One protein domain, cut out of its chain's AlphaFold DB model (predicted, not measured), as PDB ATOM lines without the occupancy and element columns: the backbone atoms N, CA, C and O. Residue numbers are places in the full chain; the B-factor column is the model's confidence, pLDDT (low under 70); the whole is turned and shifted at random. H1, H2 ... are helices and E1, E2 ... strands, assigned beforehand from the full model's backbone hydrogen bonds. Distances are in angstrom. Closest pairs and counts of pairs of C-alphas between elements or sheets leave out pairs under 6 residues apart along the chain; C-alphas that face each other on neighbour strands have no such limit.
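Overview. This is residues 8 to 134 of the 136 residues of an uncharacterized protein of Lactobacillus acidophilus (UniProt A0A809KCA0). A small antiparallel sheet of three strands, E2, E5 and E4, makes the middle of a compact body, with helices H2, H3 and H4 gathered at one end of it and a pair of strands, E1 and E3, at the other, where H5 packs on E1. H1 and H4 lie on opposite faces of the three-stranded sheet, and residues 24 to 35 run along the outside from E1 to H2. The 127 printed residues hold five named helices and five named strands in the order H1 E1 H2 H3 H4 E2 H5 E3 E4 E5, a class of mixed helices and strands. The larger sheet has the order E2, E5, E4, and the smaller one, E1 and E3, is antiparallel too. The whole is compact, with a radius of gyration of the C-alphas of 13.8 A, and spans 40 by 31 by 24 A.

Arrangement. H1, residues 10 to 18, is on the sheet of E2, residues 85 to 89, E5, residues 129 to 133, and E4, residues 118 to 123, at a height over the sheet of 9.7 A. It lies over E5 and runs along the strands, at 20 degrees to E5 on the local plane; their closest C-alphas are those of Ala 12 and Cys 129, 6.2 A apart. E1, residues 20 to 23, is the antiparallel neighbour of E3, residues 107 to 110, with N 21 and O 109 at 3.0 A and N 109 and O 21 at 2.8 A, within hydrogen-bond range. The closest C-alphas of E1 and E2 are those of Gly 21 and Leu 89, 5.2 A apart. H2, residues 36 to 46, only grazes the three-stranded sheet, with its residues 36 to 40. H3, residues 51 to 60, stands at the sheet's level, but only just, with a height of 3.8 A; its C-alpha 52 is 4.9 A from C-alpha 122 of E4, the closest pair of the two. H4, residues 68 to 78, is on the sheet at a height of 9.9 A, on the opposite face from H1, and runs slantwise to the strands, at 40 degrees to E4 on the local plane. H2 and H4 touch at a steep tilt of 42 degrees, opposite ways, with the C-alphas of Ala 41 and Ile 68 closest at 6.2 A. H3 and H4 only just touch, with 3 pairs of C-alphas within 8 A; the closest are those of Pro 53 and Ile 71, 7.3 A apart. E2 and E5 are antiparallel neighbours, with N 87 and O 131 at 2.9 A. H5, residues 93 to 99, is not on the three-stranded sheet; its closest C-alpha to E1 is that of Ala 96, 5.0 A from that of Arg 23. E4 and E5 form a hairpin, with N 132 and O 119 at 2.9 A. Every O i to N i+4 pair is within hydrogen-bond range in H1, H2, H3 and H4; in H5 1 of 3 is, beside 3 of 4 O i to N i+3 pairs.

Along the chain. H1 begins with C-alpha 10 at (-32.296, 29.805, -46.167) and is 11.9 A long from first to last C-alpha. H2 measures 14.8 A, H3 13.4 A and H4 15.3 A, ending at C-alpha 78 at (-47.555, 39.848, -32.285). E2 is 12.9 A long and E4 14.1 A; E1 and H5 each measure 10.3 A and E3 9.9 A. E5, 12.8 A long, ends at C-alpha 133 at (-49.246, 40.943, -42.378).

Size, cuts and confidence. The two C-alphas farthest apart, those of Asn 63 and Arg 104, are 41.6 A apart. The printed part has no cut. The link from E1 to H2, 12 residues, is long. The mean pLDDT of the printed part is 87.7, and residues 27 to 34, within that link, are under 70.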
ATOM      1  N   LEU A   8     -34.185  29.108 -38.910       87.94
ATOM      2  CA  LEU A   8     -34.885  29.390 -40.156       87.94
ATOM      3  C   LEU A   8     -34.150  28.795 -41.351       87.94
ATOM      4  O   LEU A   8     -32.920  28.801 -41.414       87.94
ATOM      5  N   SER A   9     -34.926  28.327 -42.318       91.50
ATOM      6  CA  SER A   9     -34.437  27.920 -43.622       91.50
ATOM      7  C   SER A   9     -33.810  29.100 -44.365       91.50
ATOM      8  O   SER A   9     -34.169  30.267 -44.169       91.50
ATOM      9  N   GLU A  10     -32.889  28.798 -45.281       93.25
ATOM     10  CA  GLU A  10     -32.296  29.805 -46.167       93.25
ATOM     11  C   GLU A  10     -33.372  30.533 -46.991       93.25
ATOM     12  O   GLU A  10     -33.248  31.727 -47.264       93.25
ATOM     13  N   GLN A  11     -34.461  29.836 -47.336       93.62
ATOM     14  CA  GLN A  11     -35.598  30.386 -48.073       93.62
ATOM     15  C   GLN A  11     -36.357  31.425 -47.246       93.62
ATOM     16  O   GLN A  11     -36.590  32.535 -47.729       93.62
ATOM     17  N   ALA A  12     -36.706  31.096 -45.999       92.62
ATOM     18  CA  ALA A  12     -37.377  32.029 -45.102       92.62
ATOM     19  C   ALA A  12     -36.486  33.244 -44.808       92.62
ATOM     20  O   ALA A  12     -36.948  34.382 -44.882       92.62
ATOM     21  N   LEU A  13     -35.193  33.024 -44.554       92.94
ATOM     22  CA  LEU A  13     -34.233  34.109 -44.350       92.94
ATOM     23  C   LEU A  13     -34.132  35.022 -45.575       92.94
ATOM     24  O   LEU A  13     -34.173  36.238 -45.419       92.94
ATOM     25  N   SER A  14     -34.057  34.458 -46.782       93.62
ATOM     26  CA  SER A  14     -34.017  35.228 -48.030       93.62
ATOM     27  C   SER A  14     -35.235  36.145 -48.169       93.62
ATOM     28  O   SER A  14     -35.081  37.342 -48.419       93.62
ATOM     29  N   ILE A  15     -36.438  35.620 -47.912       94.31
ATOM     30  CA  ILE A  15     -37.684  36.395 -47.996       94.31
ATOM     31  C   ILE A  15     -37.688  37.546 -46.985       94.31
ATOM     32  O   ILE A  15     -38.013  38.683 -47.335       94.31
ATOM     33  N   LEU A  16     -37.295  37.270 -45.739       92.56
ATOM     34  CA  LEU A  16     -37.283  38.267 -44.668       92.56
ATOM     35  C   LEU A  16     -36.196  39.335 -44.866       92.56
ATOM     36  O   LEU A  16     -36.439  40.496 -44.556       92.56
ATOM     37  N   VAL A  17     -35.016  38.964 -45.378       91.62
ATOM     38  CA  VAL A  17     -33.893  39.889 -45.626       91.62
ATOM     39  C   VAL A  17     -34.151  40.774 -46.840       91.62
ATOM     40  O   VAL A  17     -33.845  41.963 -46.803       91.62
ATOM     41  N   LEU A  18     -34.709  40.215 -47.915       92.50
ATOM     42  CA  LEU A  18     -35.021  40.976 -49.125       92.50
ATOM     43  C   LEU A  18     -36.327  41.767 -49.008       92.50
ATOM     44  O   LEU A  18     -36.597  42.607 -49.865       92.50
ATOM     45  N   GLY A  19     -37.148  41.482 -47.991       93.19
ATOM     46  CA  GLY A  19     -38.465  42.090 -47.830       93.19
ATOM     47  C   GLY A  19     -39.432  41.703 -48.948       93.19
ATOM     48  O   GLY A  19     -40.333  42.471 -49.269       93.19
ATOM     49  N   LYS A  20     -39.234  40.547 -49.594       94.81
ATOM     50  CA  LYS A  20     -40.043  40.120 -50.742       94.81
ATOM     51  C   LYS A  20     -40.005  38.616 -50.966       94.81
ATOM     52  O   LYS A  20     -39.040  37.950 -50.610       94.81
ATOM     53  N   GLY A  21     -41.028  38.098 -51.631       95.50
ATOM     54  CA  GLY A  21     -41.084  36.712 -52.091       95.50
ATOM     55  C   GLY A  21     -41.946  36.572 -53.339       95.50
ATOM     56  O   GLY A  21     -42.419  37.563 -53.890       95.50
ATOM     57  N   TYR A  22     -42.158  35.340 -53.788       95.44
ATOM     58  CA  TYR A  22     -42.891  35.044 -55.019       95.44
ATOM     59  C   TYR A  22     -44.038  34.084 -54.749       95.44
ATOM     60  O   TYR A  22     -43.902  33.162 -53.949       95.44
ATOM     61  N   ARG A  23     -45.162  34.263 -55.439       92.44
ATOM     62  CA  ARG A  23     -46.292  33.331 -55.364       92.44
ATOM     63  C   ARG A  23     -47.106  33.326 -56.646       92.44
ATOM     64  O   ARG A  23     -46.998  34.242 -57.454       92.44
ATOM     65  N   SER A  24     -47.977  32.331 -56.765       89.69
ATOM     66  CA  SER A  24     -49.134  32.359 -57.659       89.69
ATOM     67  C   SER A  24     -50.430  32.368 -56.833       89.69
ATOM     68  O   SER A  24     -50.441  31.965 -55.665       89.69
ATOM     69  N   ASN A  25     -51.519  32.863 -57.425       82.44
ATOM     70  CA  ASN A  25     -52.865  32.781 -56.852       82.44
ATOM     71  C   ASN A  25     -53.675  31.593 -57.392       82.44
ATOM     72  O   ASN A  25     -54.780  31.371 -56.904       82.44
ATOM     73  N   ASP A  26     -53.150  30.828 -58.351       77.88
ATOM     74  CA  ASP A  26     -53.920  29.796 -59.065       77.88
ATOM     75  C   ASP A  26     -54.457  28.716 -58.113       77.88
ATOM     76  O   ASP A  26     -55.619  28.327 -58.174       77.88
ATOM     77  N   GLN A  27     -53.643  28.318 -57.134       65.94
ATOM     78  CA  GLN A  27     -54.028  27.355 -56.095       65.94
ATOM     79  C   GLN A  27     -54.722  28.018 -54.886       65.94
ATOM     80  O   GLN A  27     -55.160  27.341 -53.962       65.94
ATOM     81  N   SER A  28     -54.841  29.352 -54.869       61.59
ATOM     82  CA  SER A  28     -55.392  30.130 -53.742       61.59
ATOM     83  C   SER A  28     -56.898  30.396 -53.844       61.59
ATOM     84  O   SER A  28     -57.487  30.912 -52.899       61.59
ATOM     85  N   VAL A  29     -57.529  30.042 -54.972       52.56
ATOM     86  CA  VAL A  29     -58.949  30.320 -55.281       52.56
ATOM     87  C   VAL A  29     -59.920  29.649 -54.293       52.56
ATOM     88  O   VAL A  29     -61.073  30.057 -54.177       52.56
ATOM     89  N   TRP A  30     -59.455  28.660 -53.529       50.94
ATOM     90  CA  TRP A  30     -60.276  27.886 -52.594       50.94
ATOM     91  C   TRP A  30     -60.567  28.584 -51.256       50.94
ATOM     92  O   TRP A  30     -61.444  28.126 -50.524       50.94
ATOM     93  N   PHE A  31     -59.900  29.699 -50.932       54.22
ATOM     94  CA  PHE A  31     -60.053  30.366 -49.634       54.22
ATOM     95  C   PHE A  31     -60.433  31.829 -49.780       54.22
ATOM     96  O   PHE A  31     -59.786  32.563 -50.515       54.22
ATOM     97  N   GLU A  32     -61.445  32.268 -49.024       59.22
ATOM     98  CA  GLU A  32     -61.705  33.689 -48.772       59.22
ATOM     99  C   GLU A  32     -60.428  34.318 -48.174       59.22
ATOM    100  O   GLU A  32     -60.145  34.094 -46.989       59.22
ATOM    101  N   PRO A  33     -59.646  35.109 -48.938       60.06
ATOM    102  CA  PRO A  33     -58.366  35.646 -48.464       60.06
ATOM    103  C   PRO A  33     -58.545  36.632 -47.298       60.06
ATOM    104  O   PRO A  33     -57.594  36.934 -46.577       60.06
ATOM    105  N   ASP A  34     -59.777  37.097 -47.086       68.44
ATOM    106  CA  ASP A  34     -60.159  38.044 -46.044       68.44
ATOM    107  C   ASP A  34     -60.503  37.377 -44.702       68.44
ATOM    108  O   ASP A  34     -60.820  38.068 -43.732       68.44
ATOM    109  N   ASN A  35     -60.424  36.043 -44.601       83.94
ATOM    110  CA  ASN A  35     -60.644  35.333 -43.343       83.94
ATOM    111  C   ASN A  35     -59.440  34.456 -42.961       83.94
ATOM    112  O   ASN A  35     -59.483  33.229 -43.114       83.94
ATOM    113  N   PRO A  36     -58.367  35.050 -42.406       88.00
ATOM    114  CA  PRO A  36     -57.154  34.309 -42.064       88.00
ATOM    115  C   PRO A  36     -57.408  33.189 -41.050       88.00
ATOM    116  O   PRO A  36     -56.744  32.158 -41.088       88.00
ATOM    117  N   LYS A  37     -58.418  33.333 -40.181       88.56
ATOM    118  CA  LYS A  37     -58.794  32.284 -39.228       88.56
ATOM    119  C   LYS A  37     -59.338  31.035 -39.933       88.56
ATOM    120  O   LYS A  37     -59.025  29.931 -39.498       88.56
ATOM    121  N   LYS A  38     -60.131  31.193 -41.002       86.50
ATOM    122  CA  LYS A  38     -60.603  30.059 -41.820       86.50
ATOM    123  C   LYS A  38     -59.444  29.384 -42.554       86.50
ATOM    124  O   LYS A  38     -59.400  28.162 -42.571       86.50
ATOM    125  N   ILE A  39     -58.504  30.165 -43.094       86.50
ATOM    126  CA  ILE A  39     -57.297  29.634 -43.751       86.50
ATOM    127  C   ILE A  39     -56.496  28.777 -42.766       86.50
ATOM    128  O   ILE A  39     -56.221  27.618 -43.049       86.50
ATOM    129  N   LEU A  40     -56.204  29.305 -41.572       88.88
ATOM    130  CA  LEU A  40     -55.491  28.560 -40.527       88.88
ATOM    131  C   LEU A  40     -56.236  27.291 -40.106       88.88
ATOM    132  O   LEU A  40     -55.612  26.255 -39.913       88.88
ATOM    133  N   ALA A  41     -57.562  27.367 -39.958       88.12
ATOM    134  CA  ALA A  41     -58.372  26.205 -39.608       88.12
ATOM    135  C   ALA A  41     -58.306  25.117 -40.684       88.12
ATOM    136  O   ALA A  41     -58.189  23.948 -40.337       88.12
ATOM    137  N   TYR A  42     -58.361  25.496 -41.961       85.62
ATOM    138  CA  TYR A  42     -58.264  24.548 -43.064       85.62
ATOM    139  C   TYR A  42     -56.878  23.901 -43.133       85.62
ATOM    140  O   TYR A  42     -56.771  22.681 -43.124       85.62
ATOM    141  N   GLU A  43     -55.816  24.709 -43.124       84.44
ATOM    142  CA  GLU A  43     -54.433  24.218 -43.133       84.44
ATOM    143  C   GLU A  43     -54.189  23.217 -41.996       84.44
ATOM    144  O   GLU A  43     -53.702  22.112 -42.219       84.44
ATOM    145  N   ILE A  44     -54.573  23.567 -40.769       87.44
ATOM    146  CA  ILE A  44     -54.246  22.760 -39.590       87.44
ATOM    147  C   ILE A  44     -55.159  21.537 -39.469       87.44
ATOM    148  O   ILE A  44     -54.668  20.439 -39.223       87.44
ATOM    149  N   ASN A  45     -56.475  21.704 -39.626       86.62
ATOM    150  CA  ASN A  45     -57.427  20.630 -39.335       86.62
ATOM    151  C   ASN A  45     -57.725  19.752 -40.555       86.62
ATOM    152  O   ASN A  45     -57.883  18.546 -40.395       86.62
ATOM    153  N   GLU A  46     -57.819  20.339 -41.753       83.81
ATOM    154  CA  GLU A  46     -58.207  19.609 -42.969       83.81
ATOM    155  C   GLU A  46     -56.984  19.061 -43.710       83.81
ATOM    156  O   GLU A  46     -57.007  17.923 -44.176       83.81
ATOM    157  N   LEU A  47     -55.894  19.837 -43.794       82.31
ATOM    158  CA  LEU A  47     -54.643  19.383 -44.420       82.31
ATOM    159  C   LEU A  47     -53.668  18.725 -43.436       82.31
ATOM    160  O   LEU A  47     -52.659  18.169 -43.869       82.31
ATOM    161  N   GLY A  48     -53.948  18.778 -42.129       81.94
ATOM    162  CA  GLY A  48     -53.062  18.220 -41.105       81.94
ATOM    163  C   GLY A  48     -51.708  18.931 -41.035       81.94
ATOM    164  O   GLY A  48     -50.693  18.298 -40.749       81.94
ATOM    165  N   ASN A  49     -51.664  20.229 -41.350       81.94
ATOM    166  CA  ASN A  49     -50.436  21.016 -41.337       81.94
ATOM    167  C   ASN A  49     -50.005  21.328 -39.893       81.94
ATOM    168  O   ASN A  49     -50.393  22.340 -39.302       81.94
ATOM    169  N   GLU A  50     -49.186  20.446 -39.324       86.56
ATOM    170  CA  GLU A  50     -48.622  20.604 -37.979       86.56
ATOM    171  C   GLU A  50     -47.492  21.646 -37.915       86.56
ATOM    172  O   GLU A  50     -47.147  22.113 -36.825       86.56
ATOM    173  N   ASP A  51     -46.936  22.063 -39.056       85.81
ATOM    174  CA  ASP A  51     -45.805  22.994 -39.099       85.81
ATOM    175  C   ASP A  51     -46.192  24.376 -38.561       85.81
ATOM    176  O   ASP A  51     -45.415  24.996 -37.839       85.81
ATOM    177  N   ILE A  52     -47.407  24.856 -38.851       88.38
ATOM    178  CA  ILE A  52     -47.910  26.141 -38.334       88.38
ATOM    179  C   ILE A  52     -47.936  26.159 -36.795       88.38
ATOM    180  O   ILE A  52     -47.262  26.999 -36.191       88.38
ATOM    181  N   PRO A  53     -48.684  25.275 -36.107       89.12
ATOM    182  CA  PRO A  53     -48.743  25.322 -34.654       89.12
ATOM    183  C   PRO A  53     -47.402  24.988 -33.989       89.12
ATOM    184  O   PRO A  53     -47.102  25.555 -32.935       89.12
ATOM    185  N   ASN A  54     -46.572  24.127 -34.592       88.62
ATOM    186  CA  ASN A  54     -45.226  23.841 -34.092       88.62
ATOM    187  C   ASN A  54     -44.327  25.077 -34.157       88.62
ATOM    188  O   ASN A  54     -43.766  25.474 -33.134       88.62
ATOM    189  N   PHE A  55     -44.280  25.742 -35.311       90.31
ATOM    190  CA  PHE A  55     -43.486  26.948 -35.502       90.31
ATOM    191  C   PHE A  55     -43.889  28.053 -34.520       90.31
ATOM    192  O   PHE A  55     -43.032  28.690 -33.900       90.31
ATOM    193  N   LEU A  56     -45.197  28.269 -34.337       89.69
ATOM    194  CA  LEU A  56     -45.702  29.285 -33.415       89.69
ATOM    195  C   LEU A  56     -45.411  28.948 -31.946       89.69
ATOM    196  O   LEU A  56     -45.150  29.856 -31.156       89.69
ATOM    197  N   ALA A  57     -45.446  27.672 -31.562       87.88
ATOM    198  CA  ALA A  57     -45.078  27.247 -30.214       87.88
ATOM    199  C   ALA A  57     -43.593  27.495 -29.929       87.88
ATOM    200  O   ALA A  57     -43.254  28.057 -28.888       87.88
ATOM    201  N   GLU A  58     -42.728  27.140 -30.877       87.31
ATOM    202  CA  GLU A  58     -41.275  27.280 -30.755       87.31
ATOM    203  C   GLU A  58     -40.815  28.739 -30.746       87.31
ATOM    204  O   GLU A  58     -39.880  29.087 -30.024       87.31
ATOM    205  N   ASN A  59     -41.471  29.604 -31.525       87.88
ATOM    206  CA  ASN A  59     -41.005  30.976 -31.739       87.88
ATOM    207  C   ASN A  59     -41.828  32.042 -31.008       87.88
ATOM    208  O   ASN A  59     -41.339  33.155 -30.808       87.88
ATOM    209  N   TYR A  60     -43.064  31.736 -30.601       86.12
ATOM    210  CA  TYR A  60     -43.980  32.729 -30.033       86.12
ATOM    211  C   TYR A  60     -44.691  32.302 -28.747       86.12
ATOM    212  O   TYR A  60     -45.637  32.991 -28.355       86.12
ATOM    213  N   GLU A  61     -44.206  31.263 -28.061       82.31
ATOM    214  CA  GLU A  61     -44.696  30.829 -26.739       82.31
ATOM    215  C   GLU A  61     -46.180  30.407 -26.761       82.31
ATOM    216  O   GLU A  61     -46.951  30.667 -25.833       82.31
ATOM    217  N   LEU A  62     -46.614  29.781 -27.861       82.31
ATOM    218  CA  LEU A  62     -47.958  29.220 -27.976       82.31
ATOM    219  C   LEU A  62     -48.036  27.869 -27.240       82.31
ATOM    220  O   LEU A  62     -47.538  26.856 -27.721       82.31
ATOM    221  N   ASN A  63     -48.704  27.859 -26.085       75.31
ATOM    222  CA  ASN A  63     -48.777  26.688 -25.197       75.31
ATOM    223  C   ASN A  63     -49.777  25.599 -25.638       75.31
ATOM    224  O   ASN A  63     -49.715  24.484 -25.132       75.31
ATOM    225  N   ASP A  64     -50.702  25.911 -26.548       76.88
ATOM    226  CA  ASP A  64     -51.697  24.965 -27.071       76.88
ATOM    227  C   ASP A  64     -51.707  25.019 -28.602       76.88
ATOM    228  O   ASP A  64     -52.148  25.994 -29.215       76.88
ATOM    229  N   LYS A  65     -51.193  23.940 -29.192       71.88
ATOM    230  CA  LYS A  65     -50.962  23.758 -30.627       71.88
ATOM    231  C   LYS A  65     -52.232  23.424 -31.416       71.88
ATOM    232  O   LYS A  65     -52.227  23.506 -32.636       71.88
ATOM    233  N   THR A  66     -53.319  23.060 -30.741       70.25
ATOM    234  CA  THR A  66     -54.549  22.572 -31.395       70.25
ATOM    235  C   THR A  66     -55.650  23.627 -31.480       70.25
ATOM    236  O   THR A  66     -56.635  23.474 -32.200       70.25
ATOM    237  N   ASN A  67     -55.492  24.743 -30.767       85.12
ATOM    238  CA  ASN A  67     -56.533  25.751 -30.658       85.12
ATOM    239  C   ASN A  67     -56.327  26.910 -31.642       85.12
ATOM    240  O   ASN A  67     -55.620  27.882 -31.361       85.12
ATOM    241  N   ILE A  68     -57.052  26.869 -32.764       88.50
ATOM    242  CA  ILE A  68     -57.055  27.926 -33.794       88.50
ATOM    243  C   ILE A  68     -57.354  29.317 -33.214       88.50
ATOM    244  O   ILE A  68     -56.827  30.324 -33.682       88.50
ATOM    245  N   THR A  69     -58.190  29.408 -32.177       89.94
ATOM    246  CA  THR A  69     -58.501  30.701 -31.549       89.94
ATOM    247  C   THR A  69     -57.306  31.255 -30.770       89.94
ATOM    248  O   THR A  69     -57.143  32.474 -30.710       89.94
ATOM    249  N   LEU A  70     -56.458  30.401 -30.194       90.25
ATOM    250  CA  LEU A  70     -55.217  30.834 -29.549       90.25
ATOM    251  C   LEU A  70     -54.148  31.212 -30.576       90.25
ATOM    252  O   LEU A  70     -53.478  32.224 -30.382       90.25
ATOM    253  N   ILE A  71     -54.057  30.482 -31.690       91.69
ATOM    254  CA  ILE A  71     -53.190  30.829 -32.827       91.69
ATOM    255  C   ILE A  71     -53.542  32.218 -33.375       91.69
ATOM    256  O   ILE A  71     -52.682  33.095 -33.439       91.69
ATOM    257  N   ASP A  72     -54.820  32.455 -33.683       92.81
ATOM    258  CA  ASP A  72     -55.307  33.744 -34.186       92.81
ATOM    259  C   ASP A  72     -55.003  34.894 -33.209       92.81
ATOM    260  O   ASP A  72     -54.505  35.949 -33.606       92.81
ATOM    261  N   LYS A  73     -55.233  34.682 -31.905       92.50
ATOM    262  CA  LYS A  73     -54.891  35.661 -30.861       92.50
ATOM    263  C   LYS A  73     -53.388  35.912 -30.766       92.50
ATOM    264  O   LYS A  73     -52.990  37.056 -30.553       92.50
ATOM    265  N   CYS A  74     -52.564  34.874 -30.907       92.38
ATOM    266  CA  CYS A  74     -51.110  34.995 -30.887       92.38
ATOM    267  C   CYS A  74     -50.627  35.886 -32.037       92.38
ATOM    268  O   CYS A  74     -49.937  36.874 -31.788       92.38
ATOM    269  N   ILE A  75     -51.077  35.611 -33.265       93.31
ATOM    270  CA  ILE A  75     -50.722  36.393 -34.458       93.31
ATOM    271  C   ILE A  75     -51.145  37.860 -34.291       93.31
ATOM    272  O   ILE A  75     -50.316  38.758 -34.430       93.31
ATOM    273  N   LYS A  76     -52.398  38.112 -33.890       93.88
ATOM    274  CA  LYS A  76     -52.914  39.471 -33.640       93.88
ATOM    275  C   LYS A  76     -52.109  40.229 -32.587       93.88
ATOM    276  O   LYS A  76     -51.793  41.402 -32.771       93.88
ATOM    277  N   LYS A  77     -51.746  39.558 -31.489       93.12
ATOM    278  CA  LYS A  77     -50.920  40.139 -30.422       93.12
ATOM    279  C   LYS A  77     -49.524  40.499 -30.932       93.12
ATOM    280  O   LYS A  77     -49.011  41.552 -30.572       93.12
ATOM    281  N   ARG A  78     -48.909  39.637 -31.747       91.56
ATOM    282  CA  ARG A  78     -47.555  39.848 -32.285       91.56
ATOM    283  C   ARG A  78     -47.511  40.971 -33.322       91.56
ATOM    284  O   ARG A  78     -46.573  41.753 -33.285       91.56
ATOM    285  N   LEU A  79     -48.541  41.088 -34.158       93.06
ATOM    286  CA  LEU A  79     -48.705  42.184 -35.121       93.06
ATOM    287  C   LEU A  79     -49.243  43.481 -34.498       93.06
ATOM    288  O   LEU A  79     -49.403  44.474 -35.199       93.06
ATOM    289  N   ASN A  80     -49.606  43.467 -33.210       93.12
ATOM    290  CA  ASN A  80     -50.317  44.562 -32.549       93.12
ATOM    291  C   ASN A  80     -51.531  45.068 -33.366       93.12
ATOM    292  O   ASN A  80     -51.781  46.269 -33.475       93.12
ATOM    293  N   SER A  81     -52.282  44.143 -33.972       92.75
ATOM    294  CA  SER A  81     -53.391  44.461 -34.871       92.75
ATOM    295  C   SER A  81     -54.547  43.482 -34.709       92.75
ATOM    296  O   SER A  81     -54.357  42.274 -34.593       92.75
ATOM    297  N   ALA A  82     -55.775  44.004 -34.752       90.75
ATOM    298  CA  ALA A  82     -56.987  43.187 -34.748       90.75
ATOM    299  C   ALA A  82     -57.236  42.484 -36.094       90.75
ATOM    300  O   ALA A  82     -57.938  41.474 -36.126       90.75
ATOM    301  N   ASN A  83     -56.650  43.003 -37.178       91.44
ATOM    302  CA  ASN A  83     -56.826  42.515 -38.541       91.44
ATOM    303  C   ASN A  83     -55.467  42.193 -39.164       91.44
ATOM    304  O   ASN A  83     -54.517  42.966 -39.036       91.44
ATOM    305  N   TYR A  84     -55.389  41.069 -39.864       93.25
ATOM    306  CA  TYR A  84     -54.225  40.674 -40.644       93.25
ATOM    307  C   TYR A  84     -54.680  39.848 -41.844       93.25
ATOM    308  O   TYR A  84     -55.822  39.392 -41.908       93.25
ATOM    309  N   LYS A  85     -53.774  39.663 -42.790       92.56
ATOM    310  CA  LYS A  85     -53.902  38.771 -43.934       92.56
ATOM    311  C   LYS A  85     -52.800  37.731 -43.871       92.56
ATOM    312  O   LYS A  85     -51.784  37.940 -43.210       92.56
ATOM    313  N   LEU A  86     -53.012  36.618 -44.560       91.31
ATOM    314  CA  LEU A  86     -52.016  35.569 -44.717       91.31
ATOM    315  C   LEU A  86     -51.551  35.517 -46.163       91.31
ATOM    316  O   LEU A  86     -52.339  35.682 -47.097       91.31
ATOM    317  N   ILE A  87     -50.260  35.292 -46.339       90.19
ATOM    318  CA  ILE A  87     -49.659  35.104 -47.645       90.19
ATOM    319  C   ILE A  87     -48.605  34.018 -47.580       90.19
ATOM    320  O   ILE A  87     -47.744  34.010 -46.705       90.19
ATOM    321  N   TRP A  88     -48.696  33.098 -48.526       91.38
ATOM    322  CA  TRP A  88     -47.684  32.088 -48.733       91.38
ATOM    323  C   TRP A  88     -46.724  32.549 -49.825       91.38
ATOM    324  O   TRP A  88     -47.177  32.971 -50.892       91.38
ATOM    325  N   LEU A  89     -45.424  32.511 -49.536       93.25
ATOM    326  CA  LEU A  89     -44.364  32.995 -50.418       93.25
ATOM    327  C   LEU A  89     -43.265  31.947 -50.573       93.25
ATOM    328  O   LEU A  89     -42.790  31.381 -49.591       93.25
ATOM    329  N   CYS A  90     -42.803  31.761 -51.803       95.06
ATOM    330  CA  CYS A  90     -41.557  31.078 -52.118       95.06
ATOM    331  C   CYS A  90     -40.405  32.084 -52.237       95.06
ATOM    332  O   CYS A  90     -40.612  33.268 -52.524       95.06
ATOM    333  N   SER A  91     -39.173  31.606 -52.060       95.25
ATOM    334  CA  SER A  91     -37.985  32.470 -52.090       95.25
ATOM    335  C   SER A  91     -37.581  32.879 -53.508       95.25
ATOM    336  O   SER A  91     -36.941  33.910 -53.711       95.25
ATOM    337  N   THR A  92     -37.990  32.094 -54.508       94.94
ATOM    338  CA  THR A  92     -37.722  32.357 -55.924       94.94
ATOM    339  C   THR A  92     -38.969  32.155 -56.782       94.94
ATOM    340  O   THR A  92     -39.834  31.336 -56.463       94.94
ATOM    341  N   ALA A  93     -39.033  32.846 -57.924       94.31
ATOM    342  CA  ALA A  93     -40.105  32.652 -58.903       94.31
ATOM    343  C   ALA A  93     -40.193  31.191 -59.378       94.31
ATOM    344  O   ALA A  93     -41.278  30.628 -59.436       94.31
ATOM    345  N   LYS A  94     -39.046  30.539 -59.615       92.94
ATOM    346  CA  LYS A  94     -38.970  29.131 -60.041       92.94
ATOM    347  C   LYS A  94     -39.572  28.156 -59.023       92.94
ATOM    348  O   LYS A  94     -40.077  27.101 -59.394       92.94
ATOM    349  N   GLU A  95     -39.480  28.458 -57.730       91.81
ATOM    350  CA  GLU A  95     -40.159  27.666 -56.702       91.81
ATOM    351  C   GLU A  95     -41.670  27.888 -56.751       91.81
ATOM    352  O   GLU A  95     -42.408  26.908 -56.756       91.81
ATOM    353  N   ALA A  96     -42.112  29.142 -56.873       91.31
ATOM    354  CA  ALA A  96     -43.527  29.484 -56.990       91.31
ATOM    355  C   ALA A  96     -44.186  28.884 -58.248       91.31
ATOM    356  O   ALA A  96     -45.339  28.469 -58.186       91.31
ATOM    357  N   GLU A  97     -43.452  28.762 -59.360       92.19
ATOM    358  CA  GLU A  97     -43.922  28.129 -60.604       92.19
ATOM    359  C   GLU A  97     -44.387  26.680 -60.408       92.19
ATOM    360  O   GLU A  97     -45.270  26.224 -61.125       92.19
ATOM    361  N   LYS A  98     -43.849  25.955 -59.417       89.69
ATOM    362  CA  LYS A  98     -44.276  24.575 -59.110       89.69
ATOM    363  C   LYS A  98     -45.718  24.493 -58.599       89.69
ATOM    364  O   LYS A  98     -46.288  23.407 -58.576       89.69
ATOM    365  N   TYR A  99     -46.268  25.623 -58.162       85.62
ATOM    366  CA  TYR A  99     -47.597  25.768 -57.569       85.62
ATOM    367  C   TYR A  99     -48.501  26.670 -58.417       85.62
ATOM    368  O   TYR A  99     -49.547  27.117 -57.951       85.62
ATOM    369  N   ALA A 100     -48.072  26.979 -59.639       88.00
ATOM    370  CA  ALA A 100     -48.778  27.827 -60.579       88.00
ATOM    371  C   ALA A 100     -49.277  26.993 -61.762       88.00
ATOM    372  O   ALA A 100     -48.591  26.081 -62.224       88.00
ATOM    373  N   ASP A 101     -50.435  27.355 -62.304       87.19
ATOM    374  CA  ASP A 101     -50.953  26.766 -63.542       87.19
ATOM    375  C   ASP A 101     -50.150  27.267 -64.762       87.19
ATOM    376  O   ASP A 101     -50.116  26.630 -65.817       87.19
ATOM    377  N   SER A 102     -49.476  28.418 -64.629       86.00
ATOM    378  CA  SER A 102     -48.603  29.008 -65.646       86.00
ATOM    379  C   SER A 102     -47.481  29.838 -65.015       86.00
ATOM    380  O   SER A 102     -47.680  30.496 -64.005       86.00
ATOM    381  N   SER A 103     -46.313  29.940 -65.653       83.94
ATOM    382  CA  SER A 103     -45.262  30.862 -65.181       83.94
ATOM    383  C   SER A 103     -45.680  32.337 -65.214       83.94
ATOM    384  O   SER A 103     -45.130  33.156 -64.486       83.94
ATOM    385  N   ARG A 104     -46.684  32.694 -66.027       88.19
ATOM    386  CA  ARG A 104     -47.196  34.072 -66.128       88.19
ATOM    387  C   ARG A 104     -48.041  34.511 -64.931       88.19
ATOM    388  O   ARG A 104     -48.258  35.709 -64.782       88.19
ATOM    389  N   SER A 105     -48.546  33.578 -64.127       89.12
ATOM    390  CA  SER A 105     -49.337  33.885 -62.926       89.12
ATOM    391  C   SER A 105     -48.473  34.030 -61.673       89.12
ATOM    392  O   SER A 105     -48.985  34.414 -60.621       89.12
ATOM    393  N   VAL A 106     -47.167  33.764 -61.778       93.00
ATOM    394  CA  VAL A 106     -46.215  34.016 -60.700       93.00
ATOM    395  C   VAL A 106     -45.885  35.501 -60.646       93.00
ATOM    396  O   VAL A 106     -45.463  36.096 -61.637       93.00
ATOM    397  N   TYR A 107     -46.044  36.097 -59.469       93.69
ATOM    398  CA  TYR A 107     -45.730  37.497 -59.220       93.69
ATOM    399  C   TYR A 107     -44.900  37.666 -57.949       93.69
ATOM    400  O   TYR A 107     -44.915  36.828 -57.042       93.69
ATOM    401  N   GLU A 108     -44.152  38.767 -57.907       96.12
ATOM    402  CA  GLU A 108     -43.423  39.207 -56.722       96.12
ATOM    403  C   GLU A 108     -44.380  39.914 -55.759       96.12
ATOM    404  O   GLU A 108     -45.204  40.735 -56.164       96.12
ATOM    405  N   PHE A 109     -44.251  39.605 -54.476       94.88
ATOM    406  CA  PHE A 109     -44.953  40.273 -53.396       94.88
ATOM    407  C   PHE A 109     -43.938  40.941 -52.477       94.88
ATOM    408  O   PHE A 109     -43.041  40.277 -51.948       94.88
ATOM    409  N   LEU A 110     -44.106  42.244 -52.276       95.75
ATOM    410  CA  LEU A 110     -43.307  43.025 -51.343       95.75
ATOM    411  C   LEU A 110     -43.938  42.949 -49.952       95.75
ATOM    412  O   LEU A 110     -45.139  43.170 -49.790       95.75
ATOM    413  N   LEU A 111     -43.122  42.613 -48.955       94.06
ATOM    414  CA  LEU A 111     -43.519  42.686 -47.556       94.06
ATOM    415  C   LEU A 111     -43.690  44.155 -47.133       94.06
ATOM    416  O   LEU A 111     -43.079  45.039 -47.739       94.06
ATOM    417  N   PRO A 112     -44.488  44.423 -46.087       93.88
ATOM    418  CA  PRO A 112     -44.585  45.761 -45.512       93.88
ATOM    419  C   PRO A 112     -43.203  46.315 -45.146       93.88
ATOM    420  O   PRO A 112     -42.384  45.601 -44.568       93.88
ATOM    421  N   GLU A 113     -42.953  47.596 -45.434       90.69
ATOM    422  CA  GLU A 113     -41.650  48.234 -45.167       90.69
ATOM    423  C   GLU A 113     -41.275  48.211 -43.680       90.69
ATOM    424  O   GLU A 113     -40.101  48.140 -43.320       90.69
ATOM    425  N   ASN A 114     -42.280  48.280 -42.804       90.44
ATOM    426  CA  ASN A 114     -42.094  48.234 -41.366       90.44
ATOM    427  C   ASN A 114     -42.101  46.775 -40.871       90.44
ATOM    428  O   ASN A 114     -43.139  46.114 -40.939       90.44
ATOM    429  N   PRO A 115     -41.004  46.276 -40.269       85.94
ATOM    430  CA  PRO A 115     -40.924  44.901 -39.773       85.94
ATOM    431  C   PRO A 115     -41.922  44.536 -38.665       85.94
ATOM    432  O   PRO A 115     -42.030  43.368 -38.309       85.94
ATOM    433  N   GLN A 116     -42.622  45.512 -38.074       89.25
ATOM    434  CA  GLN A 116     -43.704  45.257 -37.111       89.25
ATOM    435  C   GLN A 116     -45.036  44.896 -37.787       89.25
ATOM    436  O   GLN A 116     -45.926  44.360 -37.131       89.25
ATOM    437  N   ASP A 117     -45.174  45.178 -39.083       93.38
ATOM    438  CA  ASP A 117     -46.407  44.973 -39.844       93.38
ATOM    439  C   ASP A 117     -46.492  43.584 -40.489       93.38
ATOM    440  O   ASP A 117     -47.486  43.273 -41.151       93.38
ATOM    441  N   TYR A 118     -45.497  42.719 -40.264       94.88
ATOM    442  CA  TYR A 118     -45.543  41.314 -40.654       94.88
ATOM    443  C   TYR A 118     -44.828  40.390 -39.661       94.88
ATOM    444  O   TYR A 118     -43.922  40.791 -38.936       94.88
ATOM    445  N   ILE A 119     -45.223  39.116 -39.649       93.69
ATOM    446  CA  ILE A 119     -44.538  38.044 -38.923       93.69
ATOM    447  C   ILE A 119     -44.499  36.767 -39.757       93.69
ATOM    448  O   ILE A 119     -45.419  36.465 -40.519       93.69
ATOM    449  N   LEU A 120     -43.455  35.973 -39.547       93.88
ATOM    450  CA  LEU A 120     -43.382  34.608 -40.054       93.88
ATOM    451  C   LEU A 120     -44.288  33.704 -39.205       93.88
ATOM    452  O   LEU A 120     -44.184  33.718 -37.980       93.88
ATOM    453  N   VAL A 121     -45.182  32.948 -39.839       92.75
ATOM    454  CA  VAL A 121     -46.151  32.043 -39.188       92.75
ATOM    455  C   VAL A 121     -45.732  30.582 -39.323       92.75
ATOM    456  O   VAL A 121     -45.977  29.795 -38.415       92.75
ATOM    457  N   SER A 122     -45.106  30.225 -40.442       92.31
ATOM    458  CA  SER A 122     -44.571  28.888 -40.695       92.31
ATOM    459  C   SER A 122     -43.432  28.967 -41.704       92.31
ATOM    460  O   SER A 122     -43.498  29.757 -42.649       92.31
ATOM    461  N   ASP A 123     -42.414  28.140 -41.502       91.56
ATOM    462  CA  ASP A 123     -41.286  27.940 -42.404       91.56
ATOM    463  C   ASP A 123     -41.309  26.497 -42.920       91.56
ATOM    464  O   ASP A 123     -41.099  25.560 -42.155       91.56
ATOM    465  N   LEU A 124     -41.581  26.323 -44.215       86.88
ATOM    466  CA  LEU A 124     -41.641  25.021 -44.887       86.88
ATOM    467  C   LEU A 124     -40.402  24.783 -45.771       86.88
ATOM    468  O   LEU A 124     -40.424  23.943 -46.681       86.88
ATOM    469  N   GLY A 125     -39.328  25.552 -45.560       87.25
ATOM    470  CA  GLY A 125     -38.087  25.455 -46.321       87.25
ATOM    471  C   GLY A 125     -38.293  25.684 -47.816       87.25
ATOM    472  O   GLY A 125     -38.853  26.690 -48.241       87.25
ATOM    473  N   ALA A 126     -37.877  24.712 -48.629       84.38
ATOM    474  CA  ALA A 126     -37.972  24.768 -50.091       84.38
ATOM    475  C   ALA A 126     -39.408  24.860 -50.639       84.38
ATOM    476  O   ALA A 126     -39.596  25.135 -51.825       84.38
ATOM    477  N   LYS A 127     -40.425  24.593 -49.807       84.88
ATOM    478  CA  LYS A 127     -41.821  24.818 -50.190       84.88
ATOM    479  C   LYS A 127     -42.194  26.293 -50.045       84.88
ATOM    480  O   LYS A 127     -43.029  26.758 -50.795       84.88
ATOM    481  N   GLY A 128     -41.537  27.053 -49.174       89.38
ATOM    482  CA  GLY A 128     -41.830  28.462 -48.919       89.38
ATOM    483  C   GLY A 128     -42.218  28.702 -47.468       89.38
ATOM    484  O   GLY A 128     -42.004  27.860 -46.599       89.38
ATOM    485  N   CYS A 129     -42.803  29.858 -47.195       92.00
ATOM    486  CA  CYS A 129     -43.220  30.236 -45.856       92.00
ATOM    487  C   CYS A 129     -44.589  30.908 -45.843       92.00
ATOM    488  O   CYS A 129     -44.974  31.593 -46.793       92.00
ATOM    489  N   LEU A 130     -45.296  30.755 -44.726       92.38
ATOM    490  CA  LEU A 130     -46.531  31.475 -44.453       92.38
ATOM    491  C   LEU A 130     -46.214  32.727 -43.638       92.38
ATOM    492  O   LEU A 130     -45.610  32.640 -42.571       92.38
ATOM    493  N   ILE A 131     -46.652  33.885 -44.118       93.44
ATOM    494  CA  ILE A 131     -46.456  35.184 -43.477       93.44
ATOM    495  C   ILE A 131     -47.817  35.793 -43.155       93.44
ATOM    496  O   ILE A 131     -48.724  35.790 -43.987       93.44
ATOM    497  N   ALA A 132     -47.951  36.336 -41.948       94.19
ATOM    498  CA  ALA A 132     -49.073  37.185 -41.572       94.19
ATOM    499  C   ALA A 132     -48.664  38.654 -41.670       94.19
ATOM    500  O   ALA A 132     -47.569  38.996 -41.237       94.19
ATOM    501  N   TYR A 133     -49.530  39.515 -42.204       93.69
ATOM    502  CA  TYR A 133     -49.246  40.943 -42.378       93.69
ATOM    503  C   TYR A 133     -50.492  41.820 -42.209       93.69
ATOM    504  O   TYR A 133     -51.614  41.347 -42.382       93.69
ATOM    505  N   THR A 134     -50.321  43.094 -41.857       91.00
ATOM    506  CA  THR A 134     -51.431  44.024 -41.561       91.00
ATOM    507  C   THR A 134     -51.791  44.920 -42.748       91.00
ATOM    508  O   THR A 134     -52.962  44.985 -43.134       91.00
TER     509      THR A 134